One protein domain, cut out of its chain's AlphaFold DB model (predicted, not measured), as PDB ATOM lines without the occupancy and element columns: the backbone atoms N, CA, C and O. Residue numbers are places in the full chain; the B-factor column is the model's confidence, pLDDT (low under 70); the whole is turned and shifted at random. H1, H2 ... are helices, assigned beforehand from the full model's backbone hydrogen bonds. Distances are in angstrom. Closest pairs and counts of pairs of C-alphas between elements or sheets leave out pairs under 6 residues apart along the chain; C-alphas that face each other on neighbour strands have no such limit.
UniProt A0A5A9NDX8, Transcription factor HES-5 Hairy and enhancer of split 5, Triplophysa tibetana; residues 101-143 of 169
ATOM      1  N   LYS A 101      15.935 -39.935 -24.914       55.94
ATOM      2  CA  LYS A 101      16.890 -38.939 -24.411       55.94
ATOM      3  C   LYS A 101      16.246 -37.963 -23.427       55.94
ATOM      4  O   LYS A 101      16.687 -37.888 -22.288       55.94
ATOM      5  N   ASP A 102      15.145 -37.329 -23.818       58.25
ATOM      6  CA  ASP A 102      14.558 -36.232 -23.036       58.25
ATOM      7  C   ASP A 102      13.947 -36.704 -21.699       58.25
ATOM      8  O   ASP A 102      14.206 -36.156 -20.627       58.25
ATOM      9  N   SER A 103      13.201 -37.815 -21.722       61.59
ATOM     10  CA  SER A 103      12.567 -38.355 -20.508       61.59
ATOM     11  C   SER A 103      13.557 -39.024 -19.544       61.59
ATOM     12  O   SER A 103      13.374 -38.959 -18.327       61.59
ATOM     13  N   ASN A 104      14.611 -39.672 -20.052       68.38
ATOM     14  CA  ASN A 104      15.580 -40.369 -19.202       68.38
ATOM     15  C   ASN A 104      16.593 -39.390 -18.595       68.38
ATOM     16  O   ASN A 104      17.018 -39.569 -17.455       68.38
ATOM     17  N   GLU A 105      16.938 -38.315 -19.307       75.31
ATOM     18  CA  GLU A 105      17.878 -37.307 -18.823       75.31
ATOM     19  C   GLU A 105      17.318 -36.528 -17.626       75.31
ATOM     20  O   GLU A 105      17.944 -36.526 -16.560       75.31
ATOM     21  N   GLY A 106      16.096 -35.992 -17.735       82.56
ATOM     22  CA  GLY A 106      15.428 -35.294 -16.630       82.56
ATOM     23  C   GLY A 106      15.218 -36.181 -15.397       82.56
ATOM     24  O   GLY A 106      15.539 -35.782 -14.273       82.56
ATOM     25  N   PHE A 107      14.765 -37.423 -15.601       82.50
ATOM     26  CA  PHE A 107      14.611 -38.401 -14.520       82.50
ATOM     27  C   PHE A 107      15.953 -38.747 -13.864       82.50
ATOM     28  O   PHE A 107      16.054 -38.748 -12.638       82.50
ATOM     29  N   SER A 108      17.003 -38.988 -14.656       83.94
ATOM     30  CA  SER A 108      18.333 -39.320 -14.133       83.94
ATOM     31  C   SER A 108      18.959 -38.173 -13.334       83.94
ATOM     32  O   SER A 108      19.600 -38.423 -12.313       83.94
ATOM     33  N   ASN A 109      18.735 -36.919 -13.743       85.50
ATOM     34  CA  ASN A 109      19.202 -35.742 -13.013       85.50
ATOM     35  C   ASN A 109      18.455 -35.561 -11.687       85.50
ATOM     36  O   ASN A 109      19.100 -35.412 -10.648       85.50
ATOM     37  N   CYS A 110      17.120 -35.638 -11.700       87.88
ATOM     38  CA  CYS A 110      16.300 -35.583 -10.484       87.88
ATOM     39  C   CYS A 110      16.674 -36.704  -9.501       87.88
ATOM     40  O   CYS A 110      16.838 -36.481  -8.301       87.88
ATOM     41  N   TRP A 111      16.892 -37.906 -10.030       85.25
ATOM     42  CA  TRP A 111      17.332 -39.059  -9.265       85.25
ATOM     43  C   TRP A 111      18.707 -38.850  -8.618       85.25
ATOM     44  O   TRP A 111      18.844 -39.026  -7.407       85.25
ATOM     45  N   ARG A 112      19.722 -38.426  -9.390       85.38
ATOM     46  CA  ARG A 112      21.063 -38.133  -8.848       85.38
ATOM     47  C   ARG A 112      21.011 -37.060  -7.762       85.38
ATOM     48  O   ARG A 112      21.653 -37.228  -6.730       85.38
ATOM     49  N   ALA A 113      20.236 -35.995  -7.973       86.00
ATOM     50  CA  ALA A 113      20.063 -34.934  -6.984       86.00
ATOM     51  C   ALA A 113      19.413 -35.456  -5.690       86.00
ATOM     52  O   ALA A 113      19.860 -35.123  -4.594       86.00
ATOM     53  N   SER A 114      18.411 -36.331  -5.820       87.75
ATOM     54  CA  SER A 114      17.719 -36.958  -4.690       87.75
ATOM     55  C   SER A 114      18.648 -37.872  -3.882       87.75
ATOM     56  O   SER A 114      18.695 -37.772  -2.659       87.75
ATOM     57  N   ILE A 115      19.448 -38.715  -4.548       85.06
ATOM     58  CA  ILE A 115      20.469 -39.548  -3.887       85.06
ATOM     59  C   ILE A 115      21.502 -38.684  -3.170       85.06
ATOM     60  O   ILE A 115      21.808 -38.938  -2.008       85.06
ATOM     61  N   HIS A 116      22.004 -37.642  -3.834       83.94
ATOM     62  CA  HIS A 116      22.981 -36.728  -3.252       83.94
ATOM     63  C   HIS A 116      22.450 -36.076  -1.964       83.94
ATOM     64  O   HIS A 116      23.134 -36.066  -0.943       83.94
ATOM     65  N   PHE A 117      21.199 -35.609  -1.975       85.75
ATOM     66  CA  PHE A 117      20.540 -35.030  -0.803       85.75
ATOM     67  C   PHE A 117      20.385 -36.027   0.360       85.75
ATOM     68  O   PHE A 117      20.642 -35.672   1.512       85.75
ATOM     69  N   LEU A 118      20.011 -37.277   0.067       83.44
ATOM     70  CA  LEU A 118      19.865 -38.338   1.073       83.44
ATOM     71  C   LEU A 118      21.214 -38.778   1.658       83.44
ATOM     72  O   LEU A 118      21.309 -39.044   2.857       83.44
ATOM     73  N   SER A 119      22.268 -38.820   0.839       79.06
ATOM     74  CA  SER A 119      23.631 -39.123   1.288       79.06
ATOM     75  C   SER A 119      24.189 -38.059   2.236       79.06
ATOM     76  O   SER A 119      24.891 -38.412   3.177       79.06
ATOM     77  N   LEU A 120      23.852 -36.781   2.037       76.44
ATOM     78  CA  LEU A 120      24.280 -35.689   2.924       76.44
ATOM     79  C   LEU A 120      23.562 -35.691   4.285       76.44
ATOM     80  O   LEU A 120      24.114 -35.202   5.265       76.44
ATOM     81  N   GLN A 121      22.346 -36.238   4.356       70.81
ATOM     82  CA  GLN A 121      21.540 -36.285   5.585       70.81
ATOM     83  C   GLN A 121      21.756 -37.531   6.441       70.81
ATOM     84  O   GLN A 121      21.313 -37.557   7.588       70.81
ATOM     85  N   SER A 122      22.412 -38.568   5.915       64.81
ATOM     86  CA  SER A 122      22.614 -39.825   6.635       64.81
ATOM     87  C   SER A 122      24.106 -40.132   6.792       64.81
ATOM     88  O   SER A 122      24.705 -40.742   5.904       64.81
ATOM     89  N   PRO A 123      24.714 -39.805   7.949       58.56
ATOM     90  CA  PRO A 123      26.104 -40.166   8.240       58.56
ATOM     91  C   PRO A 123      26.325 -41.690   8.350       58.56
ATOM     92  O   PRO A 123      27.463 -42.137   8.437       58.56
ATOM     93  N   GLY A 124      25.245 -42.491   8.353       62.25
ATOM     94  CA  GLY A 124      25.246 -43.955   8.501       62.25
ATOM     95  C   GLY A 124      25.124 -44.767   7.200       62.25
ATOM     96  O   GLY A 124      25.029 -45.989   7.259       62.25
ATOM     97  N   GLY A 125      25.117 -44.131   6.022       62.25
ATOM     98  CA  GLY A 125      25.513 -44.761   4.748       62.25
ATOM     99  C   GLY A 125      24.582 -45.785   4.069       62.25
ATOM    100  O   GLY A 125      24.946 -46.292   3.007       62.25
ATOM    101  N   GLY A 126      23.396 -46.096   4.606       62.66
ATOM    102  CA  GLY A 126      22.539 -47.167   4.058       62.66
ATOM    103  C   GLY A 126      21.594 -46.757   2.917       62.66
ATOM    104  O   GLY A 126      21.557 -47.394   1.865       62.66
ATOM    105  N   SER A 127      20.833 -45.673   3.097       66.12
ATOM    106  CA  SER A 127      19.642 -45.395   2.270       66.12
ATOM    107  C   SER A 127      19.950 -45.044   0.804       66.12
ATOM    108  O   SER A 127      19.262 -45.513  -0.100       66.12
ATOM    109  N   GLY A 128      21.021 -44.287   0.534       70.75
ATOM    110  CA  GLY A 128      21.384 -43.902  -0.838       70.75
ATOM    111  C   GLY A 128      21.839 -45.079  -1.711       70.75
ATOM    112  O   GLY A 128      21.572 -45.105  -2.910       70.75
ATOM    113  N   ARG A 129      22.486 -46.088  -1.111       73.44
ATOM    114  CA  ARG A 129      22.980 -47.280  -1.821       73.44
ATOM    115  C   ARG A 129      21.839 -48.193  -2.252       73.44
ATOM    116  O   ARG A 129      21.804 -48.620  -3.401       73.44
ATOM    117  N   GLU A 130      20.891 -48.433  -1.350       74.62
ATOM    118  CA  GLU A 130      19.683 -49.223  -1.603       74.62
ATOM    119  C   GLU A 130      18.911 -48.667  -2.811       74.62
ATOM    120  O   GLU A 130      18.672 -49.371  -3.795       74.62
ATOM    121  N   LEU A 131      18.611 -47.363  -2.793       77.69
ATOM    122  CA  LEU A 131      17.918 -46.699  -3.893       77.69
ATOM    123  C   LEU A 131      18.714 -46.809  -5.207       77.69
ATOM    124  O   LEU A 131      18.131 -47.127  -6.247       77.69
ATOM    125  N   GLN A 132      20.039 -46.601  -5.183       80.75
ATOM    126  CA  GLN A 132      20.904 -46.725  -6.366       80.75
ATOM    127  C   GLN A 132      20.781 -48.109  -7.031       80.75
ATOM    128  O   GLN A 132      20.701 -48.199  -8.260       80.75
ATOM    129  N   HIS A 133      20.722 -49.180  -6.232       82.25
ATOM    130  CA  HIS A 133      20.522 -50.541  -6.732       82.25
ATOM    131  C   HIS A 133      19.151 -50.715  -7.398       82.25
ATOM    132  O   HIS A 133      19.082 -51.261  -8.503       82.25
ATOM    133  N   PHE A 134      18.077 -50.190  -6.798       78.88
ATOM    134  CA  PHE A 134      16.737 -50.220  -7.395       78.88
ATOM    135  C   PHE A 134      16.670 -49.491  -8.744       78.88
ATOM    136  O   PHE A 134      16.074 -50.005  -9.692       78.88
ATOM    137  N   HIS A 135      17.309 -48.326  -8.867       80.44
ATOM    138  CA  HIS A 135      17.352 -47.583 -10.130       80.44
ATOM    139  C   HIS A 135      18.142 -48.326 -11.217       80.44
ATOM    140  O   HIS A 135      17.684 -48.421 -12.357       80.44
ATOM    141  N   ASN A 136      19.292 -48.914 -10.873       80.88
ATOM    142  CA  ASN A 136      20.072 -49.717 -11.818       80.88
ATOM    143  C   ASN A 136      19.296 -50.959 -12.290       80.88
ATOM    144  O   ASN A 136      19.322 -51.283 -13.478       80.88
ATOM    145  N   ALA A 137      18.544 -51.608 -11.395       80.25
ATOM    146  CA  ALA A 137      17.662 -52.720 -11.745       80.25
ATOM    147  C   ALA A 137      16.498 -52.285 -12.659       80.25
ATOM    148  O   ALA A 137      16.156 -53.001 -13.603       80.25
ATOM    149  N   GLN A 138      15.914 -51.101 -12.435       75.06
ATOM    150  CA  GLN A 138      14.901 -50.534 -13.335       75.06
ATOM    151  C   GLN A 138      15.478 -50.214 -14.719       75.06
ATOM    152  O   GLN A 138      14.873 -50.577 -15.724       75.06
ATOM    153  N   ARG A 139      16.670 -49.614 -14.793       72.81
ATOM    154  CA  ARG A 139      17.327 -49.285 -16.067       72.81
ATOM    155  C   ARG A 139      17.679 -50.537 -16.873       72.81
ATOM    156  O   ARG A 139      17.472 -50.553 -18.084       72.81
ATOM    157  N   ALA A 140      18.143 -51.596 -16.205       69.69
ATOM    158  CA  ALA A 140      18.374 -52.894 -16.836       69.69
ATOM    159  C   ALA A 140      17.074 -53.483 -17.411       69.69
ATOM    160  O   ALA A 140      17.074 -53.988 -18.526       69.69
ATOM    161  N   ARG A 141      15.942 -53.346 -16.707       63.78
ATOM    162  CA  ARG A 141      14.624 -53.778 -17.202       63.78
ATOM    163  C   ARG A 141      14.126 -52.954 -18.393       63.78
ATOM    164  O   ARG A 141      13.602 -53.530 -19.342       63.78
ATOM    165  N   SER A 142      14.312 -51.634 -18.376       61.06
ATOM    166  CA  SER A 142      13.922 -50.748 -19.484       61.06
ATOM    167  C   SER A 142      14.774 -50.940 -20.743       61.06
ATOM    168  O   SER A 142      14.269 -50.742 -21.840       61.06
ATOM    169  N   ALA A 143      16.036 -51.360 -20.611       58.28
ATOM    170  CA  ALA A 143      16.896 -51.673 -21.756       58.28
ATOM    171  C   ALA A 143      16.485 -52.969 -22.487       58.28
ATOM    172  O   ALA A 143      16.779 -53.123 -23.669       58.28
TER     173      ALA A 143
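What this domain is: This is residues 101 to 143 of the 169 residues of the protein "Transcription factor HES-5 Hairy and enhancer of split 5" of Triplophysa tibetana (UniProt A0A5A9NDX8). A long helical hairpin: H1, the longer helix, runs one way, a turn at residues 122 to 126 folds the chain back, and H2 returns beside it, the two opening slightly away from the turn as a narrow V. The printed part has 43 residues with two named helices, H1 then H2, no named strand, and is all helix. It is only just loose, close to compact, with a radius of gyration of the C-alphas of 11.4 A, and flat, spanning 33 by 18 by 5 A.

How they stand to each other: H1, residues 101 to 121, and H2, residues 127 to 143, form a helical hairpin. They run opposite ways at a shallow tilt of 15 degrees, centres 12.0 A apart. They touch through residues 115 to 119 of H1 and 127 to 132 of H2 alone; the closest C-alphas, of Ile 115 and Gly 128, are 5.4 A apart. In both helices every O i to N i+4 pair is within hydrogen-bond range.

Where its parts are: H1 measures 30.5 A from C-alpha 101 at (16.890, -38.939, -24.411) to C-alpha 121. H2 measures 25.0 A and ends at C-alpha 143, (16.896, -51.673, -21.756).

The domain as a whole: The C-alphas farthest apart, of Lys 101 and Gly 124, are 34.3 A apart. The printed part has no cut, and its link is tight. Mean pLDDT of the printed part is 74.6, with residues 101 to 104, 122 to 127 and 140 to 143 under 70.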